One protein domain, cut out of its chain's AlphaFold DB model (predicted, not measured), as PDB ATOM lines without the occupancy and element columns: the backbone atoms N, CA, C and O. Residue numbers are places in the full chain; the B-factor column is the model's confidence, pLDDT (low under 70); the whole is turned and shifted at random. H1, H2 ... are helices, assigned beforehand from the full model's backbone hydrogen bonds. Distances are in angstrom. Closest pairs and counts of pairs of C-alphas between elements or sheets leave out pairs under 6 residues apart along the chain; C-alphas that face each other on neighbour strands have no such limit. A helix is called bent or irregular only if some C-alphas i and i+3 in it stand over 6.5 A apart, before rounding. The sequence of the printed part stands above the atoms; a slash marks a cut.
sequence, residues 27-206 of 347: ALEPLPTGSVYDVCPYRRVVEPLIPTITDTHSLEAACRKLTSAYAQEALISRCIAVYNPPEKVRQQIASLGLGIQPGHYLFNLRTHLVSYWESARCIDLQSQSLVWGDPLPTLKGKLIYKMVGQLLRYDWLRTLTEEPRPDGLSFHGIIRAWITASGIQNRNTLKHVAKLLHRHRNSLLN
ATOM      1  N   ALA A  27     171.429 186.517 131.357       44.34
ATOM      2  CA  ALA A  27     170.351 185.541 131.360       44.34
ATOM      3  C   ALA A  27     169.789 185.386 132.782       44.34
ATOM      4  O   ALA A  27     170.539 185.247 133.751       44.34
ATOM      5  N   LEU A  28     168.466 185.468 132.890       51.16
ATOM      6  CA  LEU A  28     167.737 185.350 134.146       51.16
ATOM      7  C   LEU A  28     167.544 183.861 134.445       51.16
ATOM      8  O   LEU A  28     167.003 183.134 133.612       51.16
ATOM      9  N   GLU A  29     167.985 183.408 135.617       55.28
ATOM     10  CA  GLU A  29     167.805 182.025 136.067       55.28
ATOM     11  C   GLU A  29     166.703 181.954 137.140       55.28
ATOM     12  O   GLU A  29     166.518 182.910 137.902       55.28
ATOM     13  N   PRO A  30     165.944 180.844 137.224       54.31
ATOM     14  CA  PRO A  30     165.028 180.624 138.340       54.31
ATOM     15  C   PRO A  30     165.812 180.578 139.660       54.31
ATOM     16  O   PRO A  30     166.930 180.062 139.697       54.31
ATOM     17  N   LEU A  31     165.240 181.105 140.751       58.19
ATOM     18  CA  LEU A  31     165.857 180.938 142.068       58.19
ATOM     19  C   LEU A  31     165.836 179.450 142.458       58.19
ATOM     20  O   LEU A  31     164.818 178.788 142.230       58.19
ATOM     21  N   PRO A  32     166.912 178.912 143.066       60.06
ATOM     22  CA  PRO A  32     166.846 177.599 143.690       60.06
ATOM     23  C   PRO A  32     165.726 177.602 144.736       60.06
ATOM     24  O   PRO A  32     165.620 178.510 145.562       60.06
ATOM     25  N   THR A  33     164.851 176.605 144.659       53.38
ATOM     26  CA  THR A  33     163.738 176.442 145.589       53.38
ATOM     27  C   THR A  33     164.269 175.892 146.912       53.38
ATOM     28  O   THR A  33     164.914 174.847 146.927       53.38
ATOM     29  N   GLY A  34     163.991 176.576 148.026       60.78
ATOM     30  CA  GLY A  34     164.278 176.064 149.369       60.78
ATOM     31  C   GLY A  34     165.230 176.923 150.203       60.78
ATOM     32  O   GLY A  34     165.101 178.141 150.272       60.78
ATOM     33  N   SER A  35     166.127 176.263 150.928       72.50
ATOM     34  CA  SER A  35     167.066 176.851 151.888       72.50
ATOM     35  C   SER A  35     168.467 176.998 151.281       72.50
ATOM     36  O   SER A  35     168.772 176.405 150.250       72.50
ATOM     37  N   VAL A  36     169.379 177.715 151.949       79.56
ATOM     38  CA  VAL A  36     170.794 177.815 151.521       79.56
ATOM     39  C   VAL A  36     171.448 176.437 151.332       79.56
ATOM     40  O   VAL A  36     172.366 176.283 150.529       79.56
ATOM     41  N   TYR A  37     170.956 175.413 152.031       79.81
ATOM     42  CA  TYR A  37     171.420 174.037 151.882       79.81
ATOM     43  C   TYR A  37     171.172 173.444 150.480       79.81
ATOM     44  O   TYR A  37     171.984 172.638 150.021       79.81
ATOM     45  N   ASP A  38     170.113 173.856 149.777       74.44
ATOM     46  CA  ASP A  38     169.714 173.272 148.485       74.44
ATOM     47  C   ASP A  38     170.645 173.677 147.326       74.44
ATOM     48  O   ASP A  38     170.616 173.116 146.228       74.44
ATOM     49  N   VAL A  39     171.567 174.598 147.592       74.69
ATOM     50  CA  VAL A  39     172.612 175.028 146.668       74.69
ATOM     51  C   VAL A  39     173.719 173.965 146.648       74.69
ATOM     52  O   VAL A  39     174.452 173.771 147.621       74.69
ATOM     53  N   CYS A  40     173.850 173.270 145.510       66.12
ATOM     54  CA  CYS A  40     174.705 172.088 145.274       66.12
ATOM     55  C   CYS A  40     176.095 172.078 145.976       66.12
ATOM     56  O   CYS A  40     176.462 171.049 146.554       66.12
ATOM     57  N   PRO A  41     176.875 173.178 145.995       74.38
ATOM     58  CA  PRO A  41     178.130 173.262 146.747       74.38
ATOM     59  C   PRO A  41     177.994 173.054 148.261       74.38
ATOM     60  O   PRO A  41     178.798 172.323 148.839       74.38
ATOM     61  N   TYR A  42     176.995 173.656 148.915       84.38
ATOM     62  CA  TYR A  42     176.838 173.549 150.368       84.38
ATOM     63  C   TYR A  42     176.408 172.154 150.782       84.38
ATOM     64  O   TYR A  42     176.920 171.642 151.771       84.38
ATOM     65  N   ARG A  43     175.578 171.483 149.978       84.38
ATOM     66  CA  ARG A  43     175.203 170.086 150.216       84.38
ATOM     67  C   ARG A  43     176.423 169.176 150.372       84.38
ATOM     68  O   ARG A  43     176.497 168.411 151.327       84.38
ATOM     69  N   ARG A  44     177.415 169.299 149.483       84.44
ATOM     70  CA  ARG A  44     178.659 168.504 149.535       84.44
ATOM     71  C   ARG A  44     179.529 168.813 150.754       84.44
ATOM     72  O   ARG A  44     180.279 167.947 151.187       84.44
ATOM     73  N   VAL A  45     179.451 170.034 151.281       85.25
ATOM     74  CA  VAL A  45     180.202 170.469 152.470       85.25
ATOM     75  C   VAL A  45     179.495 170.045 153.759       85.25
ATOM     76  O   VAL A  45     180.150 169.654 154.720       85.25
ATOM     77  N   VAL A  46     178.166 170.116 153.773       88.94
ATOM     78  CA  VAL A  46     177.321 169.909 154.952       88.94
ATOM     79  C   VAL A  46     177.040 168.431 155.204       88.94
ATOM     80  O   VAL A  46     177.185 167.985 156.337       88.94
ATOM     81  N   GLU A  47     176.679 167.657 154.175       90.06
ATOM     82  CA  GLU A  47     176.270 166.249 154.333       90.06
ATOM     83  C   GLU A  47     177.300 165.374 155.068       90.06
ATOM     84  O   GLU A  47     176.901 164.654 155.982       90.06
ATOM     85  N   PRO A  48     178.616 165.457 154.786       91.56
ATOM     86  CA  PRO A  48     179.607 164.661 155.513       91.56
ATOM     87  C   PRO A  48     179.728 165.020 157.000       91.56
ATOM     88  O   PRO A  48     180.228 164.215 157.782       91.56
ATOM     89  N   LEU A  49     179.311 166.228 157.393       92.19
ATOM     90  CA  LEU A  49     179.386 166.699 158.777       92.19
ATOM     91  C   LEU A  49     178.189 166.238 159.608       92.19
ATOM     92  O   LEU A  49     178.339 166.091 160.818       92.19
ATOM     93  N   ILE A  50     177.035 165.975 158.981       93.00
ATOM     94  CA  ILE A  50     175.802 165.594 159.683       93.00
ATOM     95  C   ILE A  50     176.028 164.409 160.634       93.00
ATOM     96  O   ILE A  50     175.773 164.586 161.821       93.00
ATOM     97  N   PRO A  51     176.605 163.262 160.214       92.19
ATOM     98  CA  PRO A  51     176.772 162.108 161.103       92.19
ATOM     99  C   PRO A  51     177.683 162.364 162.310       92.19
ATOM    100  O   PRO A  51     177.667 161.594 163.264       92.19
ATOM    101  N   THR A  52     178.501 163.421 162.264       91.62
ATOM    102  CA  THR A  52     179.434 163.782 163.343       91.62
ATOM    103  C   THR A  52     178.795 164.649 164.429       91.62
ATOM    104  O   THR A  52     179.439 164.940 165.435       91.62
ATOM    105  N   ILE A  53     177.546 165.076 164.228       93.06
ATOM    106  CA  ILE A  53     176.832 165.994 165.112       93.06
ATOM    107  C   ILE A  53     175.898 165.184 166.004       93.06
ATOM    108  O   ILE A  53     174.903 164.623 165.551       93.06
ATOM    109  N   THR A  54     176.233 165.133 167.287       90.38
ATOM    110  CA  THR A  54     175.502 164.367 168.306       90.38
ATOM    111  C   THR A  54     174.727 165.260 169.269       90.38
ATOM    112  O   THR A  54     173.794 164.805 169.921       90.38
ATOM    113  N   ASP A  55     175.108 166.531 169.370       90.50
ATOM    114  CA  ASP A  55     174.570 167.507 170.313       90.50
ATOM    115  C   ASP A  55     174.798 168.952 169.820       90.50
ATOM    116  O   ASP A  55     175.396 169.209 168.771       90.50
ATOM    117  N   THR A  56     174.318 169.928 170.590       91.56
ATOM    118  CA  THR A  56     174.460 171.356 170.279       91.56
ATOM    119  C   THR A  56     175.920 171.820 170.250       91.56
ATOM    120  O   THR A  56     176.262 172.706 169.471       91.56
ATOM    121  N   HIS A  57     176.796 171.213 171.056       93.38
ATOM    122  CA  HIS A  57     178.209 171.589 171.148       93.38
ATOM    123  C   HIS A  57     179.015 171.102 169.930       93.38
ATOM    124  O   HIS A  57     179.813 171.842 169.356       93.38
ATOM    125  N   SER A  58     178.784 169.868 169.485       93.75
ATOM    126  CA  SER A  58     179.358 169.299 168.261       93.75
ATOM    127  C   SER A  58     178.864 170.029 167.010       93.75
ATOM    128  O   SER A  58     179.673 170.295 166.118       93.75
ATOM    129  N   LEU A  59     177.593 170.456 166.974       94.25
ATOM    130  CA  LEU A  59     177.080 171.354 165.934       94.25
ATOM    131  C   LEU A  59     177.833 172.690 165.922       94.25
ATOM    132  O   LEU A  59     178.276 173.135 164.862       94.25
ATOM    133  N   GLU A  60     178.001 173.326 167.085       94.38
ATOM    134  CA  GLU A  60     178.730 174.590 167.208       94.38
ATOM    135  C   GLU A  60     180.178 174.445 166.717       94.38
ATOM    136  O   GLU A  60     180.655 175.232 165.895       94.38
ATOM    137  N   ALA A  61     180.867 173.392 167.162       93.50
ATOM    138  CA  ALA A  61     182.234 173.093 166.761       93.50
ATOM    139  C   ALA A  61     182.351 172.832 165.250       93.50
ATOM    140  O   ALA A  61     183.308 173.290 164.621       93.50
ATOM    141  N   ALA A  62     181.387 172.128 164.649       93.50
ATOM    142  CA  ALA A  62     181.336 171.908 163.205       93.50
ATOM    143  C   ALA A  62     181.096 173.221 162.442       93.50
ATOM    144  O   ALA A  62     181.817 173.516 161.489       93.50
ATOM    145  N   CYS A  63     180.164 174.057 162.903       92.19
ATOM    146  CA  CYS A  63     179.891 175.367 162.311       92.19
ATOM    147  C   CYS A  63     181.111 176.294 162.365       92.19
ATOM    148  O   CYS A  63     181.431 176.940 161.372       92.19
ATOM    149  N   ARG A  64     181.846 176.330 163.485       91.00
ATOM    150  CA  ARG A  64     183.061 177.157 163.628       91.00
ATOM    151  C   ARG A  64     184.196 176.740 162.683       91.00
ATOM    152  O   ARG A  64     185.064 177.559 162.390       91.00
ATOM    153  N   LYS A  65     184.196 175.498 162.182       89.44
ATOM    154  CA  LYS A  65     185.133 175.046 161.133       89.44
ATOM    155  C   LYS A  65     184.756 175.576 159.745       89.44
ATOM    156  O   LYS A  65     185.610 175.629 158.863       89.44
ATOM    157  N   LEU A  66     183.499 175.970 159.542       88.25
ATOM    158  CA  LEU A  66     183.022 176.566 158.300       88.25
ATOM    159  C   LEU A  66     183.309 178.069 158.309       88.25
ATOM    160  O   LEU A  66     182.882 178.800 159.200       88.25
ATOM    161  N   THR A  67     184.014 178.547 157.286       82.88
ATOM    162  CA  THR A  67     184.367 179.969 157.161       82.88
ATOM    163  C   THR A  67     183.216 180.836 156.653       82.88
ATOM    164  O   THR A  67     183.247 182.045 156.862       82.88
ATOM    165  N   SER A  68     182.221 180.245 155.986       88.12
ATOM    166  CA  SER A  68     181.051 180.941 155.440       88.12
ATOM    167  C   SER A  68     179.850 180.818 156.375       88.12
ATOM    168  O   SER A  68     179.465 179.713 156.759       88.12
ATOM    169  N   ALA A  69     179.220 181.949 156.680       89.19
ATOM    170  CA  ALA A  69     177.967 182.022 157.420       89.19
ATOM    171  C   ALA A  69     176.805 181.370 156.648       89.19
ATOM    172  O   ALA A  69     175.927 180.779 157.270       89.19
ATOM    173  N   TYR A  70     176.830 181.391 155.309       89.06
ATOM    174  CA  TYR A  70     175.877 180.641 154.478       89.06
ATOM    175  C   TYR A  70     176.047 179.124 154.660       89.06
ATOM    176  O   TYR A  70     175.068 178.396 154.796       89.06
ATOM    177  N   ALA A  71     177.291 178.638 154.747       89.00
ATOM    178  CA  ALA A  71     177.555 177.224 155.020       89.00
ATOM    179  C   ALA A  71     177.132 176.824 156.446       89.00
ATOM    180  O   ALA A  71     176.603 175.732 156.645       89.00
ATOM    181  N   GLN A  72     177.343 177.706 157.428       91.00
ATOM    182  CA  GLN A  72     176.866 177.511 158.801       91.00
ATOM    183  C   GLN A  72     175.337 177.429 158.848       91.00
ATOM    184  O   GLN A  72     174.796 176.503 159.445       91.00
ATOM    185  N   GLU A  73     174.636 178.345 158.174       90.81
ATOM    186  CA  GLU A  73     173.175 178.322 158.070       90.81
ATOM    187  C   GLU A  73     172.671 177.032 157.407       90.81
ATOM    188  O   GLU A  73     171.733 176.409 157.907       90.81
ATOM    189  N   ALA A  74     173.312 176.597 156.318       89.69
ATOM    190  CA  ALA A  74     172.981 175.349 155.639       89.69
ATOM    191  C   ALA A  74     173.150 174.129 156.560       89.69
ATOM    192  O   ALA A  74     172.272 173.267 156.598       89.69
ATOM    193  N   LEU A  75     174.243 174.072 157.332       90.94
ATOM    194  CA  LEU A  75     174.488 173.001 158.301       90.94
ATOM    195  C   LEU A  75     173.424 172.986 159.400       90.94
ATOM    196  O   LEU A  75     172.823 171.945 159.656       90.94
ATOM    197  N   ILE A  76     173.149 174.145 160.003       90.44
ATOM    198  CA  ILE A  76     172.142 174.298 161.059       90.44
ATOM    199  C   ILE A  76     170.759 173.875 160.549       90.44
ATOM    200  O   ILE A  76     170.099 173.042 161.172       90.44
ATOM    201  N   SER A  77     170.347 174.394 159.390       88.75
ATOM    202  CA  SER A  77     169.050 174.087 158.778       88.75
ATOM    203  C   SER A  77     168.914 172.594 158.482       88.75
ATOM    204  O   SER A  77     167.883 171.986 158.775       88.75
ATOM    205  N   ARG A  78     169.981 171.972 157.964       90.44
ATOM    206  CA  ARG A  78     169.995 170.541 157.668       90.44
ATOM    207  C   ARG A  78     169.946 169.684 158.931       90.44
ATOM    208  O   ARG A  78     169.184 168.723 158.959       90.44
ATOM    209  N   CYS A  79     170.688 170.035 159.979       89.31
ATOM    210  CA  CYS A  79     170.633 169.338 161.266       89.31
ATOM    211  C   CYS A  79     169.238 169.405 161.894       89.31
ATOM    212  O   CYS A  79     168.738 168.388 162.372       89.31
ATOM    213  N   ILE A  80     168.586 170.571 161.854       89.19
ATOM    214  CA  ILE A  80     167.212 170.722 162.350       89.19
ATOM    215  C   ILE A  80     166.258 169.825 161.556       89.19
ATOM    216  O   ILE A  80     165.429 169.147 162.156       89.19
ATOM    217  N   ALA A  81     166.400 169.770 160.229       88.56
ATOM    218  CA  ALA A  81     165.557 168.934 159.377       88.56
ATOM    219  C   ALA A  81     165.777 167.423 159.594       88.56
ATOM    220  O   ALA A  81     164.817 166.661 159.565       88.56
ATOM    221  N   VAL A  82     167.023 166.983 159.807       89.25
ATOM    222  CA  VAL A  82     167.372 165.557 159.964       89.25
ATOM    223  C   VAL A  82     167.022 165.032 161.353       89.25
ATOM    224  O   VAL A  82     166.423 163.966 161.471       89.25
ATOM    225  N   TYR A  83     167.391 165.764 162.405       89.06
ATOM    226  CA  TYR A  83     167.237 165.296 163.786       89.06
ATOM    227  C   TYR A  83     165.924 165.734 164.435       89.06
ATOM    228  O   TYR A  83     165.577 165.219 165.495       89.06
ATOM    229  N   ASN A  84     165.213 166.687 163.821       90.12
ATOM    230  CA  ASN A  84     163.969 167.268 164.324       90.12
ATOM    231  C   ASN A  84     164.003 167.551 165.844       90.12
ATOM    232  O   ASN A  84     163.164 167.044 166.592       90.12
ATOM    233  N   PRO A  85     164.991 168.327 166.332       89.31
ATOM    234  CA  PRO A  85     165.230 168.464 167.761       89.31
ATOM    235  C   PRO A  85     164.063 169.178 168.475       89.31
ATOM    236  O   PRO A  85     163.329 169.954 167.846       89.31
ATOM    237  N   PRO A  86     163.887 168.975 169.795       92.75
ATOM    238  CA  PRO A  86     162.880 169.685 170.583       92.75
ATOM    239  C   PRO A  86     163.068 171.206 170.544       92.75
ATOM    240  O   PRO A  86     164.188 171.696 170.396       92.75
ATOM    241  N   GLU A  87     161.992 171.962 170.765       91.06
ATOM    242  CA  GLU A  87     161.998 173.433 170.707       91.06
ATOM    243  C   GLU A  87     163.064 174.073 171.612       91.06
ATOM    244  O   GLU A  87     163.795 174.963 171.187       91.06
ATOM    245  N   LYS A  88     163.260 173.538 172.826       93.19
ATOM    246  CA  LYS A  88     164.315 173.994 173.747       93.19
ATOM    247  C   LYS A  88     165.714 173.929 173.119       93.19
ATOM    248  O   LYS A  88     166.531 174.815 173.340       93.19
ATOM    249  N   VAL A  89     165.991 172.891 172.328       90.38
ATOM    250  CA  VAL A  89     167.274 172.727 171.630       90.38
ATOM    251  C   VAL A  89     167.350 173.660 170.420       90.38
ATOM    252  O   VAL A  89     168.400 174.246 170.185       90.38
ATOM    253  N   ARG A  90     166.246 173.888 169.692       88.06
ATOM    254  CA  ARG A  90     166.210 174.887 168.603       88.06
ATOM    255  C   ARG A  90     166.524 176.292 169.116       88.06
ATOM    256  O   ARG A  90     167.317 176.996 168.501       88.06
ATOM    257  N   GLN A  91     165.979 176.664 170.271       88.88
ATOM    258  CA  GLN A  91     166.268 177.943 170.927       88.88
ATOM    259  C   GLN A  91     167.730 178.047 171.373       88.88
ATOM    260  O   GLN A  91     168.355 179.090 171.192       88.88
ATOM    261  N   GLN A  92     168.310 176.956 171.888       90.62
ATOM    262  CA  GLN A  92     169.745 176.904 172.183       90.62
ATOM    263  C   GLN A  92     170.587 177.110 170.922       90.62
ATOM    264  O   GLN A  92     171.503 177.927 170.943       90.62
ATOM    265  N   ILE A  93     170.257 176.437 169.814       88.44
ATOM    266  CA  ILE A  93     170.947 176.612 168.528       88.44
ATOM    267  C   ILE A  93     170.847 178.066 168.053       88.44
ATOM    268  O   ILE A  93     171.858 178.652 167.671       88.44
ATOM    269  N   ALA A  94     169.658 178.672 168.124       86.88
ATOM    270  CA  ALA A  94     169.458 180.073 167.758       86.88
ATOM    271  C   ALA A  94     170.310 181.025 168.619       86.88
ATOM    272  O   ALA A  94     170.885 181.982 168.100       86.88
ATOM    273  N   SER A  95     170.466 180.727 169.915       87.38
ATOM    274  CA  SER A  95     171.280 181.532 170.838       87.38
ATOM    275  C   SER A  95     172.788 181.499 170.555       87.38
ATOM    276  O   SER A  95     173.507 182.370 171.036       87.38
ATOM    277  N   LEU A  96     173.275 180.552 169.737       86.56
ATOM    278  CA  LEU A  96     174.689 180.481 169.345       86.56
ATOM    279  C   LEU A  96     175.117 181.655 168.450       86.56
ATOM    280  O   LEU A  96     176.312 181.920 168.330       86.56
ATOM    281  N   GLY A  97     174.171 182.340 167.794       85.44
ATOM    282  CA  GLY A  97     174.474 183.481 166.923       85.44
ATOM    283  C   GLY A  97     175.325 183.120 165.698       85.44
ATOM    284  O   GLY A  97     176.102 183.946 165.220       85.44
ATOM    285  N   LEU A  98     175.218 181.880 165.211       88.38
ATOM    286  CA  LEU A  98     175.981 181.362 164.072       88.38
ATOM    287  C   LEU A  98     175.165 181.390 162.777       88.38
ATOM    288  O   LEU A  98     173.961 181.141 162.788       88.38
ATOM    289  N   GLY A  99     175.838 181.608 161.648       87.00
ATOM    290  CA  GLY A  99     175.198 181.704 160.338       87.00
ATOM    291  C   GLY A  99     174.343 182.962 160.148       87.00
ATOM    292  O   GLY A  99     174.461 183.944 160.879       87.00
ATOM    293  N   ILE A 100     173.489 182.942 159.126       86.62
ATOM    294  CA  ILE A 100     172.578 184.041 158.785       86.62
ATOM    295  C   ILE A 100     171.195 183.704 159.365       86.62
ATOM    296  O   ILE A 100     170.361 183.084 158.714       86.62
ATOM    297  N   GLN A 101     170.985 184.057 160.633       80.19
ATOM    298  CA  GLN A 101     169.761 183.752 161.392       80.19
ATOM    299  C   GLN A 101     168.632 184.765 161.122       80.19
ATOM    300  O   GLN A 101     168.914 185.882 160.672       80.19
ATOM    301  N   PRO A 102     167.366 184.437 161.455       76.31
ATOM    302  CA  PRO A 102     166.286 185.421 161.513       76.31
ATOM    303  C   PRO A 102     166.691 186.651 162.341       76.31
ATOM    304  O   PRO A 102     167.183 186.518 163.459       76.31
ATOM    305  N   GLY A 103     166.529 187.847 161.771       70.19
ATOM    306  CA  GLY A 103     166.993 189.110 162.362       70.19
ATOM    307  C   GLY A 103     168.380 189.571 161.894       70.19
ATOM    308  O   GLY A 103     168.712 190.743 162.053       70.19
ATOM    309  N   HIS A 104     169.174 188.711 161.245       78.69
ATOM    310  CA  HIS A 104     170.377 189.147 160.537       78.69
ATOM    311  C   HIS A 104     169.976 189.940 159.281       78.69
ATOM    312  O   HIS A 104     169.130 189.516 158.502       78.69
ATOM    313  N   TYR A 105     170.610 191.074 159.010       75.88
ATOM    314  CA  TYR A 105     170.232 191.949 157.887       75.88
ATOM    315  C   TYR A 105     170.337 191.259 156.507       75.88
ATOM    316  O   TYR A 105     169.529 191.536 155.623       75.88
ATOM    317  N   LEU A 106     171.277 190.317 156.308       80.81
ATOM    318  CA  LEU A 106     171.307 189.485 155.086       80.81
ATOM    319  C   LEU A 106     170.118 188.524 155.005       80.81
ATOM    320  O   LEU A 106     169.661 188.251 153.902       80.81
ATOM    321  N   PHE A 107     169.605 188.044 156.144       81.31
ATOM    322  CA  PHE A 107     168.392 187.228 156.190       81.31
ATOM    323  C   PHE A 107     167.193 188.059 155.727       81.31
ATOM    324  O   PHE A 107     166.472 187.651 154.826       81.31
ATOM    325  N   ASN A 108     167.033 189.266 156.276       77.12
ATOM    326  CA  ASN A 108     165.925 190.161 155.927       77.12
ATOM    327  C   ASN A 108     165.997 190.605 154.460       77.12
ATOM    328  O   ASN A 108     165.005 190.536 153.735       77.12
ATOM    329  N   LEU A 109     167.189 191.003 153.996       76.81
ATOM    330  CA  LEU A 109     167.426 191.327 152.591       76.81
ATOM    331  C   LEU A 109     167.060 190.146 151.692       76.81
ATOM    332  O   LEU A 109     166.381 190.336 150.691       76.81
ATOM    333  N   ARG A 110     167.486 188.934 152.054       79.19
ATOM    334  CA  ARG A 110     167.153 187.717 151.318       79.19
ATOM    335  C   ARG A 110     165.645 187.507 151.234       79.19
ATOM    336  O   ARG A 110     165.154 187.259 150.142       79.19
ATOM    337  N   THR A 111     164.911 187.651 152.335       76.38
ATOM    338  CA  THR A 111     163.446 187.531 152.340       76.38
ATOM    339  C   THR A 111     162.789 188.548 151.404       76.38
ATOM    340  O   THR A 111     161.897 188.186 150.641       76.38
ATOM    341  N   HIS A 112     163.267 189.797 151.390       74.38
ATOM    342  CA  HIS A 112     162.764 190.829 150.476       74.38
ATOM    343  C   HIS A 112     163.089 190.503 149.011       74.38
ATOM    344  O   HIS A 112     162.237 190.663 148.143       74.38
ATOM    345  N   LEU A 113     164.300 190.011 148.733       74.25
ATOM    346  CA  LEU A 113     164.716 189.595 147.391       74.25
ATOM    347  C   LEU A 113     163.896 188.402 146.883       74.25
ATOM    348  O   LEU A 113     163.478 188.400 145.730       74.25
ATOM    349  N   VAL A 114     163.630 187.411 147.736       73.44
ATOM    350  CA  VAL A 114     162.777 186.262 147.395       73.44
ATOM    351  C   VAL A 114     161.347 186.723 147.113       73.44
ATOM    352  O   VAL A 114     160.804 186.372 146.074       73.44
ATOM    353  N   SER A 115     160.772 187.583 147.960       71.06
ATOM    354  CA  SER A 115     159.433 188.147 147.730       71.06
ATOM    355  C   SER A 115     159.363 188.971 146.434       71.06
ATOM    356  O   SER A 115     158.425 188.825 145.646       71.06
ATOM    357  N   TYR A 116     160.396 189.772 146.149       68.62
ATOM    358  CA  TYR A 116     160.524 190.484 144.880       68.62
ATOM    359  C   TYR A 116     160.558 189.509 143.696       68.62
ATOM    360  O   TYR A 116     159.821 189.703 142.735       68.62
ATOM    361  N   TRP A 117     161.335 188.425 143.767       68.25
ATOM    362  CA  TRP A 117     161.356 187.398 142.722       68.25
ATOM    363  C   TRP A 117     160.004 186.714 142.521       68.25
ATOM    364  O   TRP A 117     159.584 186.539 141.382       68.25
ATOM    365  N   GLU A 118     159.302 186.355 143.595       66.25
ATOM    366  CA  GLU A 118     157.969 185.751 143.500       66.25
ATOM    367  C   GLU A 118     156.982 186.689 142.784       66.25
ATOM    368  O   GLU A 118     156.137 186.229 142.013       66.25
ATOM    369  N   SER A 119     157.141 188.007 142.966       66.00
ATOM    370  CA  SER A 119     156.310 189.032 142.321       66.00
ATOM    371  C   SER A 119     156.733 189.394 140.883       66.00
ATOM    372  O   SER A 119     155.874 189.585 140.023       66.00
ATOM    373  N   ALA A 120     158.038 189.460 140.594       61.75
ATOM    374  CA  ALA A 120     158.608 189.977 139.341       61.75
ATOM    375  C   ALA A 120     159.170 188.880 138.410       61.75
ATOM    376  O   ALA A 120     159.528 189.151 137.266       61.75
ATOM    377  N   ARG A 121     159.240 187.632 138.889       56.62
ATOM    378  CA  ARG A 121     159.722 186.411 138.213       56.62
ATOM    379  C   ARG A 121     161.155 186.431 137.674       56.62
ATOM    380  O   ARG A 121     161.525 185.507 136.949       56.62
ATOM    381  N   CYS A 122     161.996 187.406 138.023       60.09
ATOM    382  CA  CYS A 122     163.382 187.404 137.560       60.09
ATOM    383  C   CYS A 122     164.388 188.045 138.531       60.09
ATOM    384  O   CYS A 122     164.174 189.134 139.051       60.09
ATOM    385  N   ILE A 123     165.506 187.345 138.759       63.59
ATOM    386  CA  ILE A 123     166.713 187.845 139.429       63.59
ATOM    387  C   ILE A 123     167.915 187.307 138.643       63.59
ATOM    388  O   ILE A 123     167.945 186.132 138.276       63.59
ATOM    389  N   ASP A 124     168.894 188.162 138.355       67.38
ATOM    390  CA  ASP A 124     170.123 187.760 137.668       67.38
ATOM    391  C   ASP A 124     171.032 186.900 138.563       67.38
ATOM    392  O   ASP A 124     170.999 186.996 139.791       67.38
ATOM    393  N   LEU A 125     171.899 186.094 137.943       68.62
ATOM    394  CA  LEU A 125     172.799 185.168 138.636       68.62
ATOM    395  C   LEU A 125     173.661 185.834 139.729       68.62
ATOM    396  O   LEU A 125     173.921 185.220 140.761       68.62
ATOM    397  N   GLN A 126     174.110 187.079 139.541       72.69
ATOM    398  CA  GLN A 126     174.949 187.759 140.538       72.69
ATOM    399  C   GLN A 126     174.143 188.175 141.767       72.69
ATOM    400  O   GLN A 126     174.631 188.111 142.893       72.69
ATOM    401  N   SER A 127     172.900 188.586 141.560       70.50
ATOM    402  CA  SER A 127     171.975 188.908 142.637       70.50
ATOM    403  C   SER A 127     171.513 187.651 143.381       70.50
ATOM    404  O   SER A 127     171.318 187.707 144.595       70.50
ATOM    405  N   GLN A 128     171.458 186.486 142.719       75.25
ATOM    406  CA  GLN A 128     171.268 185.203 143.409       75.25
ATOM    407  C   GLN A 128     172.389 184.911 144.418       75.25
ATOM    408  O   GLN A 128     172.109 184.389 145.497       75.25
ATOM    409  N   SER A 129     173.634 185.316 144.138       76.31
ATOM    410  CA  SER A 129     174.743 185.174 145.094       76.31
ATOM    411  C   SER A 129     174.531 185.954 146.395       76.31
ATOM    412  O   SER A 129     175.097 185.581 147.421       76.31
ATOM    413  N   LEU A 130     173.726 187.026 146.402       75.81
ATOM    414  CA  LEU A 130     173.354 187.722 147.643       75.81
ATOM    415  C   LEU A 130     172.359 186.911 148.475       75.81
ATOM    416  O   LEU A 130     172.448 186.886 149.703       75.81
ATOM    417  N   VAL A 131     171.422 186.248 147.798       76.25
ATOM    418  CA  VAL A 131     170.354 185.443 148.401       76.25
ATOM    419  C   VAL A 131     170.945 184.164 148.996       76.25
ATOM    420  O   VAL A 131     170.705 183.835 150.155       76.25
ATOM    421  N   TRP A 132     171.782 183.474 148.231       78.69
ATOM    422  CA  TRP A 132     172.215 182.115 148.551       78.69
ATOM    423  C   TRP A 132     173.675 182.011 148.982       78.69
ATOM    424  O   TRP A 132     174.139 180.940 149.370       78.69
ATOM    425  N   GLY A 133     174.406 183.124 148.941       77.38
ATOM    426  CA  GLY A 133     175.856 183.104 149.029       77.38
ATOM    427  C   GLY A 133     176.463 182.543 147.747       77.38
ATOM    428  O   GLY A 133     175.778 182.049 146.854       77.38
ATOM    429  N   ASP A 134     177.783 182.598 147.663       71.50
ATOM    430  CA  ASP A 134     178.501 182.038 146.524       71.50
ATOM    431  C   ASP A 134     179.038 180.643 146.844       71.50
ATOM    432  O   ASP A 134     179.480 180.403 147.975       71.50
ATOM    433  N   PRO A 135     179.102 179.736 145.859       60.09
ATOM    434  CA  PRO A 135     179.839 178.489 145.990       60.09
ATOM    435  C   PRO A 135     181.271 178.732 146.511       60.09
ATOM    436  O   PRO A 135     182.105 179.358 145.857       60.09
ATOM    437  N   LEU A 136     181.621 178.222 147.693       55.66
ATOM    438  CA  LEU A 136     183.031 178.124 148.092       55.66
ATOM    439  C   LEU A 136     183.707 177.024 147.236       55.66
ATOM    440  O   LEU A 136     183.114 175.954 147.108       55.66
ATOM    441  N   PRO A 137     184.921 177.207 146.653       52.56
ATOM    442  CA  PRO A 137     185.906 178.275 146.848       52.56
ATOM    443  C   PRO A 137     186.051 179.237 145.644       52.56
ATOM    444  O   PRO A 137     187.117 179.841 145.484       52.56
ATOM    445  N   THR A 138     185.044 179.371 144.773       60.53
ATOM    446  CA  THR A 138     185.184 180.088 143.488       60.53
ATOM    447  C   THR A 138     185.365 181.598 143.640       60.53
ATOM    448  O   THR A 138     186.004 182.229 142.795       60.53
ATOM    449  N   LEU A 139     184.922 182.188 144.753       65.12
ATOM    450  CA  LEU A 139     185.089 183.613 145.027       65.12
ATOM    451  C   LEU A 139     186.481 183.991 145.549       65.12
ATOM    452  O   LEU A 139     186.683 184.303 146.725       65.12
ATOM    453  N   LYS A 140     187.475 184.022 144.660       67.19
ATOM    454  CA  LYS A 140     188.808 184.552 144.985       67.19
ATOM    455  C   LYS A 140     189.313 185.526 143.926       67.19
ATOM    456  O   LYS A 140     188.977 185.454 142.744       67.19
ATOM    457  N   GLY A 141     190.169 186.449 144.361       69.25
ATOM    458  CA  GLY A 141     190.953 187.296 143.464       69.25
ATOM    459  C   GLY A 141     190.101 188.196 142.567       69.25
ATOM    460  O   GLY A 141     189.407 189.069 143.061       69.25
ATOM    461  N   LYS A 142     190.191 188.029 141.244       75.44
ATOM    462  CA  LYS A 142     189.518 188.908 140.268       75.44
ATOM    463  C   LYS A 142     187.997 188.717 140.222       75.44
ATOM    464  O   LYS A 142     187.291 189.667 139.893       75.44
ATOM    465  N   LEU A 143     187.495 187.525 140.557       76.94
ATOM    466  CA  LEU A 143     186.075 187.199 140.407       76.94
ATOM    467  C   LEU A 143     185.199 188.003 141.374       76.94
ATOM    468  O   LEU A 143     184.202 188.586 140.959       76.94
ATOM    469  N   ILE A 144     185.633 188.138 142.631       81.56
ATOM    470  CA  ILE A 144     184.911 188.939 143.628       81.56
ATOM    471  C   ILE A 144     184.822 190.413 143.222       81.56
ATOM    472  O   ILE A 144     183.793 191.044 143.408       81.56
ATOM    473  N   TYR A 145     185.872 190.970 142.614       81.56
ATOM    474  CA  TYR A 145     185.865 192.359 142.159       81.56
ATOM    475  C   TYR A 145     184.885 192.562 141.008       81.56
ATOM    476  O   TYR A 145     184.198 193.580 140.974       81.56
ATOM    477  N   LYS A 146     184.820 191.595 140.083       79.00
ATOM    478  CA  LYS A 146     183.862 191.607 138.977       79.00
ATOM    479  C   LYS A 146     182.436 191.563 139.515       79.00
ATOM    480  O   LYS A 146     181.636 192.406 139.128       79.00
ATOM    481  N   MET A 147     182.158 190.657 140.447       79.62
ATOM    482  CA  MET A 147     180.826 190.519 141.024       79.62
ATOM    483  C   MET A 147     180.416 191.731 141.847       79.62
ATOM    484  O   MET A 147     179.341 192.265 141.627       79.62
ATOM    485  N   VAL A 148     181.294 192.248 142.714       83.00
ATOM    486  CA  VAL A 148     181.044 193.512 143.422       83.00
ATOM    487  C   VAL A 148     180.780 194.634 142.419       83.00
ATOM    488  O   VAL A 148     179.833 195.388 142.584       83.00
ATOM    489  N   GLY A 149     181.570 194.725 141.348       77.56
ATOM    490  CA  GLY A 149     181.352 195.699 140.280       77.56
ATOM    491  C   GLY A 149     180.012 195.544 139.555       77.56
ATOM    492  O   GLY A 149     179.460 196.552 139.132       77.56
ATOM    493  N   GLN A 150     179.498 194.321 139.410       75.38
ATOM    494  CA  GLN A 150     178.182 194.045 138.826       75.38
ATOM    495  C   GLN A 150     177.056 194.387 139.801       75.38
ATOM    496  O   GLN A 150     176.160 195.128 139.423       75.38
ATOM    497  N   LEU A 151     177.152 193.946 141.059       77.31
ATOM    498  CA  LEU A 151     176.182 194.266 142.107       77.31
ATOM    499  C   LEU A 151     175.991 195.775 142.251       77.31
ATOM    500  O   LEU A 151     174.867 196.250 142.330       77.31
ATOM    501  N   LEU A 152     177.087 196.535 142.211       75.88
ATOM    502  CA  LEU A 152     177.054 197.994 142.299       75.88
ATOM    503  C   LEU A 152     176.288 198.670 141.148       75.88
ATOM    504  O   LEU A 152     175.884 199.810 141.321       75.88
ATOM    505  N   ARG A 153     176.081 197.997 140.009       71.31
ATOM    506  CA  ARG A 153     175.354 198.537 138.844       71.31
ATOM    507  C   ARG A 153     173.845 198.292 138.892       71.31
ATOM    508  O   ARG A 153     173.146 198.782 138.013       71.31
ATOM    509  N   TYR A 154     173.344 197.503 139.840       69.19
ATOM    510  CA  TYR A 154     171.922 197.178 139.900       69.19
ATOM    511  C   TYR A 154     171.144 198.232 140.686       69.19
ATOM    512  O   TYR A 154     171.125 198.217 141.918       69.19
ATOM    513  N   ASP A 155     170.456 199.114 139.959       62.56
ATOM    514  CA  ASP A 155     169.627 200.170 140.545       62.56
ATOM    515  C   ASP A 155     168.498 199.626 141.421       62.56
ATOM    516  O   ASP A 155     168.252 200.153 142.494       62.56
ATOM    517  N   TRP A 156     167.855 198.525 141.032       65.69
ATOM    518  CA  TRP A 156     166.782 197.923 141.829       65.69
ATOM    519  C   TRP A 156     167.282 197.414 143.191       65.69
ATOM    520  O   TRP A 156     166.614 197.586 144.209       65.69
ATOM    521  N   LEU A 157     168.490 196.839 143.230       67.56
ATOM    522  CA  LEU A 157     169.124 196.390 144.463       67.56
ATOM    523  C   LEU A 157     169.516 197.591 145.331       67.56
ATOM    524  O   LEU A 157     169.372 197.541 146.549       67.56
ATOM    525  N   ARG A 158     169.956 198.690 144.707       68.94
ATOM    526  CA  ARG A 158     170.160 199.971 145.385       68.94
ATOM    527  C   ARG A 158     168.845 200.466 145.998       68.94
ATOM    528  O   ARG A 158     168.814 200.633 147.212       68.94
ATOM    529  N   THR A 159     167.761 200.576 145.232       64.50
ATOM    530  CA  THR A 159     166.441 201.035 145.706       64.50
ATOM    531  C   THR A 159     165.902 200.182 146.855       64.50
ATOM    532  O   THR A 159     165.528 200.723 147.891       64.50
ATOM    533  N   LEU A 160     165.975 198.850 146.745       62.44
ATOM    534  CA  LEU A 160     165.579 197.927 147.819       62.44
ATOM    535  C   LEU A 160     166.360 198.145 149.123       62.44
ATOM    536  O   LEU A 160     165.915 197.735 150.194       62.44
ATOM    537  N   THR A 161     167.555 198.729 149.046       62.59
ATOM    538  CA  THR A 161     168.436 198.999 150.194       62.59
ATOM    539  C   THR A 161     168.433 200.463 150.640       62.59
ATOM    540  O   THR A 161     169.040 200.769 151.663       62.59
ATOM    541  N   GLU A 162     167.766 201.350 149.899       55.41
ATOM    542  CA  GLU A 162     167.642 202.786 150.185       55.41
ATOM    543  C   GLU A 162     166.315 203.156 150.862       55.41
ATOM    544  O   GLU A 162     166.207 204.252 151.413       55.41
ATOM    545  N   GLU A 163     165.336 202.248 150.902       53.38
ATOM    546  CA  GLU A 163     164.186 202.393 151.794       53.38
ATOM    547  C   GLU A 163     164.654 202.440 153.261       53.38
ATOM    548  O   GLU A 163     165.555 201.683 153.638       53.38
ATOM    549  N   PRO A 164     164.086 203.324 154.104       47.75
ATOM    550  CA  PRO A 164     164.476 203.453 155.502       47.75
ATOM    551  C   PRO A 164     164.175 202.149 156.241       47.75
ATOM    552  O   PRO A 164     163.047 201.874 156.643       47.75
ATOM    553  N   ARG A 165     165.206 201.322 156.402       53.38
ATOM    554  CA  ARG A 165     165.107 200.085 157.161       53.38
ATOM    555  C   ARG A 165     165.342 200.351 158.647       53.38
ATOM    556  O   ARG A 165     166.177 201.192 158.987       53.38
ATOM    557  N   PRO A 166     164.717 199.564 159.536       46.75
ATOM    558  CA  PRO A 166     164.998 199.613 160.971       46.75
ATOM    559  C   PRO A 166     166.466 199.316 161.330       46.75
ATOM    560  O   PRO A 166     166.900 199.645 162.428       46.75
ATOM    561  N   ASP A 167     167.227 198.679 160.429       52.62
ATOM    562  CA  ASP A 167     168.591 198.184 160.658       52.62
ATOM    563  C   ASP A 167     169.714 199.113 160.139       52.62
ATOM    564  O   ASP A 167     170.889 198.844 160.392       52.62
ATOM    565  N   GLY A 168     169.387 200.218 159.450       55.84
ATOM    566  CA  GLY A 168     170.318 201.315 159.124       55.84
ATOM    567  C   GLY A 168     171.494 200.985 158.184       55.84
ATOM    568  O   GLY A 168     172.398 201.806 158.010       55.84
ATOM    569  N   LEU A 169     171.528 199.799 157.571       61.62
ATOM    570  CA  LEU A 169     172.666 199.339 156.770       61.62
ATOM    571  C   LEU A 169     172.626 199.873 155.333       61.62
ATOM    572  O   LEU A 169     171.758 199.523 154.540       61.62
ATOM    573  N   SER A 170     173.635 200.671 154.968       71.69
ATOM    574  CA  SER A 170     173.795 201.185 153.600       71.69
ATOM    575  C   SER A 170     174.004 200.068 152.570       71.69
ATOM    576  O   SER A 170     174.561 199.011 152.880       71.69
ATOM    577  N   PHE A 171     173.687 200.344 151.300       75.75
ATOM    578  CA  PHE A 171     173.958 199.445 150.170       75.75
ATOM    579  C   PHE A 171     175.401 198.892 150.156       75.75
ATOM    580  O   PHE A 171     175.646 197.707 149.926       75.75
ATOM    581  N   HIS A 172     176.395 199.735 150.460       82.06
ATOM    582  CA  HIS A 172     177.796 199.298 150.546       82.06
ATOM    583  C   HIS A 172     178.065 198.459 151.796       82.06
ATOM    584  O   HIS A 172     178.893 197.550 151.740       82.06
ATOM    585  N   GLY A 173     177.386 198.752 152.907       79.69
ATOM    586  CA  GLY A 173     177.411 197.941 154.122       79.69
ATOM    587  C   GLY A 173     176.894 196.524 153.875       79.69
ATOM    588  O   GLY A 173     177.554 195.565 154.266       79.69
ATOM    589  N   ILE A 174     175.806 196.389 153.118       79.31
ATOM    590  CA  ILE A 174     175.252 195.098 152.693       79.31
ATOM    591  C   ILE A 174     176.255 194.307 151.854       79.31
ATOM    592  O   ILE A 174     176.506 193.140 152.143       79.31
ATOM    593  N   ILE A 175     176.898 194.936 150.863       83.69
ATOM    594  CA  ILE A 175     177.918 194.256 150.048       83.69
ATOM    595  C   ILE A 175     179.107 193.813 150.912       83.69
ATOM    596  O   ILE A 175     179.596 192.696 150.757       83.69
ATOM    597  N   ARG A 176     179.582 194.658 151.840       84.44
ATOM    598  CA  ARG A 176     180.669 194.284 152.768       84.44
ATOM    599  C   ARG A 176     180.281 193.083 153.608       84.44
ATOM    600  O   ARG A 176     181.063 192.149 153.749       84.44
ATOM    601  N   ALA A 177     179.080 193.113 154.145       82.31
ATOM    602  CA  ALA A 177     178.597 192.051 154.976       82.31
ATOM    603  C   ALA A 177     178.381 190.740 154.222       82.31
ATOM    604  O   ALA A 177     178.740 189.688 154.735       82.31
ATOM    605  N   TRP A 178     177.860 190.794 152.998       87.06
ATOM    606  CA  TRP A 178     177.766 189.632 152.123       87.06
ATOM    607  C   TRP A 178     179.148 189.007 151.867       87.06
ATOM    608  O   TRP A 178     179.309 187.791 151.963       87.06
ATOM    609  N   ILE A 179     180.176 189.827 151.625       85.50
ATOM    610  CA  ILE A 179     181.565 189.362 151.468       85.50
ATOM    611  C   ILE A 179     182.055 188.658 152.739       85.50
ATOM    612  O   ILE A 179     182.650 187.581 152.660       85.50
ATOM    613  N   THR A 180     181.800 189.253 153.907       84.50
ATOM    614  CA  THR A 180     182.163 188.670 155.203       84.50
ATOM    615  C   THR A 180     181.421 187.357 155.451       84.50
ATOM    616  O   THR A 180     182.056 186.361 155.788       84.50
ATOM    617  N   ALA A 181     180.109 187.325 155.215       86.75
ATOM    618  CA  ALA A 181     179.263 186.143 155.352       86.75
ATOM    619  C   ALA A 181     179.653 185.029 154.371       86.75
ATOM    620  O   ALA A 181     179.546 183.855 154.702       86.75
ATOM    621  N   SER A 182     180.198 185.378 153.206       85.00
ATOM    622  CA  SER A 182     180.753 184.419 152.242       85.00
ATOM    623  C   SER A 182     182.099 183.821 152.686       85.00
ATOM    624  O   SER A 182     182.674 183.001 151.975       85.00
ATOM    625  N   GLY A 183     182.637 184.214 153.848       81.06
ATOM    626  CA  GLY A 183     183.879 183.673 154.407       81.06
ATOM    627  C   GLY A 183     185.156 184.236 153.786       81.06
ATOM    628  O   GLY A 183     186.227 183.627 153.866       81.06
ATOM    629  N   ILE A 184     185.072 185.407 153.152       82.56
ATOM    630  CA  ILE A 184     186.203 186.027 152.461       82.56
ATOM    631  C   ILE A 184     187.028 186.836 153.461       82.56
ATOM    632  O   ILE A 184     186.707 187.972 153.799       82.56
ATOM    633  N   GLN A 185     188.140 186.253 153.903       78.12
ATOM    634  CA  GLN A 185     189.015 186.846 154.925       78.12
ATOM    635  C   GLN A 185     190.328 187.422 154.367       78.12
ATOM    636  O   GLN A 185     191.144 187.977 155.103       78.12
ATOM    637  N   ASN A 186     190.570 187.308 153.056       84.19
ATOM    638  CA  ASN A 186     191.811 187.790 152.453       84.19
ATOM    639  C   ASN A 186     191.912 189.325 152.553       84.19
ATOM    640  O   ASN A 186     191.170 190.056 151.894       84.19
ATOM    641  N   ARG A 187     192.890 189.818 153.325       82.38
ATOM    642  CA  ARG A 187     193.105 191.258 153.563       82.38
ATOM    643  C   ARG A 187     193.282 192.070 152.278       82.38
ATOM    644  O   ARG A 187     192.760 193.179 152.177       82.38
ATOM    645  N   ASN A 188     193.991 191.534 151.282       82.38
ATOM    646  CA  ASN A 188     194.196 192.225 150.008       82.38
ATOM    647  C   ASN A 188     192.893 192.328 149.220       82.38
ATOM    648  O   ASN A 188     192.610 193.388 148.660       82.38
ATOM    649  N   THR A 189     192.088 191.267 149.208       82.62
ATOM    650  CA  THR A 189     190.753 191.279 148.607       82.62
ATOM    651  C   THR A 189     189.864 192.324 149.263       82.62
ATOM    652  O   THR A 189     189.341 193.197 148.572       82.62
ATOM    653  N   LEU A 190     189.781 192.318 150.593       83.50
ATOM    654  CA  LEU A 190     188.981 193.281 151.348       83.50
ATOM    655  C   LEU A 190     189.428 194.729 151.091       83.50
ATOM    656  O   LEU A 190     188.594 195.600 150.850       83.50
ATOM    657  N   LYS A 191     190.742 194.989 151.029       83.94
ATOM    658  CA  LYS A 191     191.288 196.319 150.707       83.94
ATOM    659  C   LYS A 191     190.904 196.787 149.300       83.94
ATOM    660  O   LYS A 191     190.602 197.965 149.105       83.94
ATOM    661  N   HIS A 192     190.926 195.903 148.304       82.44
ATOM    662  CA  HIS A 192     190.540 196.252 146.933       82.44
ATOM    663  C   HIS A 192     189.032 196.439 146.780       82.44
ATOM    664  O   HIS A 192     188.618 197.385 146.115       82.44
ATOM    665  N   VAL A 193     188.218 195.615 147.442       84.19
ATOM    666  CA  VAL A 193     186.766 195.827 147.501       84.19
ATOM    667  C   VAL A 193     186.459 197.161 148.176       84.19
ATOM    668  O   VAL A 193     185.705 197.952 147.622       84.19
ATOM    669  N   ALA A 194     187.113 197.493 149.291       83.00
ATOM    670  CA  ALA A 194     186.950 198.799 149.925       83.00
ATOM    671  C   ALA A 194     187.277 199.954 148.960       83.00
ATOM    672  O   ALA A 194     186.533 200.932 148.895       83.00
ATOM    673  N   LYS A 195     188.334 199.824 148.141       81.44
ATOM    674  CA  LYS A 195     188.641 200.792 147.074       81.44
ATOM    675  C   LYS A 195     187.553 200.845 145.995       81.44
ATOM    676  O   LYS A 195     187.258 201.942 145.529       81.44
ATOM    677  N   LEU A 196     186.986 199.710 145.582       80.88
ATOM    678  CA  LEU A 196     185.900 199.649 144.594       80.88
ATOM    679  C   LEU A 196     184.628 200.311 145.117       80.88
ATOM    680  O   LEU A 196     184.099 201.186 144.445       80.88
ATOM    681  N   LEU A 197     184.203 199.976 146.335       81.19
ATOM    682  CA  LEU A 197     183.054 200.596 146.998       81.19
ATOM    683  C   LEU A 197     183.267 202.103 147.166       81.19
ATOM    684  O   LEU A 197     182.386 202.894 146.848       81.19
ATOM    685  N   HIS A 198     184.470 202.521 147.569       71.56
ATOM    686  CA  HIS A 198     184.811 203.937 147.669       71.56
ATOM    687  C   HIS A 198     184.791 204.638 146.300       71.56
ATOM    688  O   HIS A 198     184.262 205.738 146.178       71.56
ATOM    689  N   ARG A 199     185.327 204.014 145.242       68.50
ATOM    690  CA  ARG A 199     185.257 204.554 143.873       68.50
ATOM    691  C   ARG A 199     183.826 204.626 143.362       68.50
ATOM    692  O   ARG A 199     183.494 205.621 142.741       68.50
ATOM    693  N   HIS A 200     183.001 203.626 143.643       71.50
ATOM    694  CA  HIS A 200     181.594 203.625 143.278       71.50
ATOM    695  C   HIS A 200     180.826 204.711 144.022       71.50
ATOM    696  O   HIS A 200     180.156 205.505 143.380       71.50
ATOM    697  N   ARG A 201     181.046 204.864 145.337       62.34
ATOM    698  CA  ARG A 201     180.569 206.031 146.098       62.34
ATOM    699  C   ARG A 201     180.960 207.321 145.382       62.34
ATOM    700  O   ARG A 201     180.131 208.192 145.224       62.34
ATOM    701  N   ASN A 202     182.200 207.430 144.902       51.03
ATOM    702  CA  ASN A 202     182.673 208.601 144.157       51.03
ATOM    703  C   ASN A 202     182.102 208.719 142.722       51.03
ATOM    704  O   ASN A 202     182.119 209.821 142.181       51.03
ATOM    705  N   SER A 203     181.655 207.619 142.107       53.38
ATOM    706  CA  SER A 203     181.152 207.522 140.726       53.38
ATOM    707  C   SER A 203     179.661 207.815 140.633       53.38
ATOM    708  O   SER A 203     179.292 208.603 139.773       53.38
ATOM    709  N   LEU A 204     178.859 207.282 141.563       49.28
ATOM    710  CA  LEU A 204     177.441 207.626 141.762       49.28
ATOM    711  C   LEU A 204     177.244 209.147 141.901       49.28
ATOM    712  O   LEU A 204     176.212 209.718 141.594       49.28
ATOM    713  N   LEU A 205     178.289 209.846 142.341       43.19
ATOM    714  CA  LEU A 205     178.302 211.294 142.533       43.19
ATOM    715  C   LEU A 205     178.690 212.068 141.256       43.19
ATOM    716  O   LEU A 205     178.970 213.264 141.308       43.19
ATOM    717  N   ASN A 206     178.744 211.372 140.118       42.03
ATOM    718  CA  ASN A 206     178.792 211.925 138.765       42.03
ATOM    719  C   ASN A 206     177.607 211.447 137.907       42.03
ATOM    720  O   ASN A 206     177.652 211.653 136.696       42.03
TER     721      ASN A 206
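Overview. This is residues 27 to 206 of the 347 residues of an uncharacterized protein of Stigmatella aurantiaca (strain DW4/3-1) (UniProt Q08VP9). Two helical lobes sit end to end: a smaller one of H1 to H4, in which H1 and H2 pack on H3, and a larger one of H5 to H10, with H6 and H9 nearest the middle of the domain. The lobes meet where the first residues of H3 come up to the last residues of H6 and H9. The printed part has 180 residues with ten named helices, H1 to H10 in chain order, and no named strand; its class is all helix. It is compact, with a radius of gyration of the C-alphas of 16.9 A, and spans 56 by 38 by 32 A.

Arrangement. Residues 28 to 29 pair antiparallel with residues 123 to 124, outside any named strand. H1, residues 40 to 52, touches H3, residues 69 to 83, at a steep tilt of 53 degrees, the same way; the closest C-alphas, of Val 46 and Leu 75, are 5.4 A apart. H2, residues 56 to 65, makes a helical hairpin with H3, touching its residues 71 to 76 alone, at a shallow tilt of 30 degrees; the closest C-alphas are those of Cys 63 and Gln 72, 5.1 A. H4, residues 87 to 95, only just touches H2, with 3 pairs of C-alphas within 8 A, closest at Ile 93 and Thr 56, 6.6 A. H5, residues 105 to 120, touches H6, residues 125 to 132, closest at the C-alphas of Arg 110 and Val 131, 4.9 A. H6 touches H7, residues 142 to 151, about perpendicular at 90 degrees, closest at the C-alphas of Gln 126 and Met 147, 6.5 A. H8, residues 155 to 162, only just touches H9, residues 171 to 181, with 3 pairs of C-alphas within 8 A, closest at Thr 161 and Phe 171, 5.5 A. H5 touches H9 with residues 105 to 106 alone, closest at the C-alphas of Leu 106 and Trp 178, 7.1 A. H10, residues 187 to 204, touches H7 with residues 192 to 196 alone, closest at the C-alphas of Val 193 and Tyr 145, 6.4 A. H3 and H9 are close but not clearly touching, closest at the C-alphas of Ala 69 and Ala 181, 4.8 A. Every O i to N i+4 pair is within hydrogen-bond range in H2, H3, H4, H5, H7, H8, H9 and H10, against 2 of 4 in H6 and 4 of 9 in H1, where 6 of 10 O i to N i+3 pairs are.

Along the chain. H1 begins at C-alpha 40, (174.705, 172.088, 145.274), and is irregular, but only just: C-alphas 48 and 51 are 6.8 A apart. H3 is 20.9 A long, H5 22.0 A and H10 25.5 A, ending at C-alpha 204, (177.441, 207.626, 141.762).

Size, cuts and confidence. The C-alphas farthest apart, of Thr 54 and Asn 206, are 56.1 A apart. The printed part has no cut, and no link is long. Its mean pLDDT is 76.9; 49 residues are under 70, among them 27 to 34, 116 to 125 and 154 to 169.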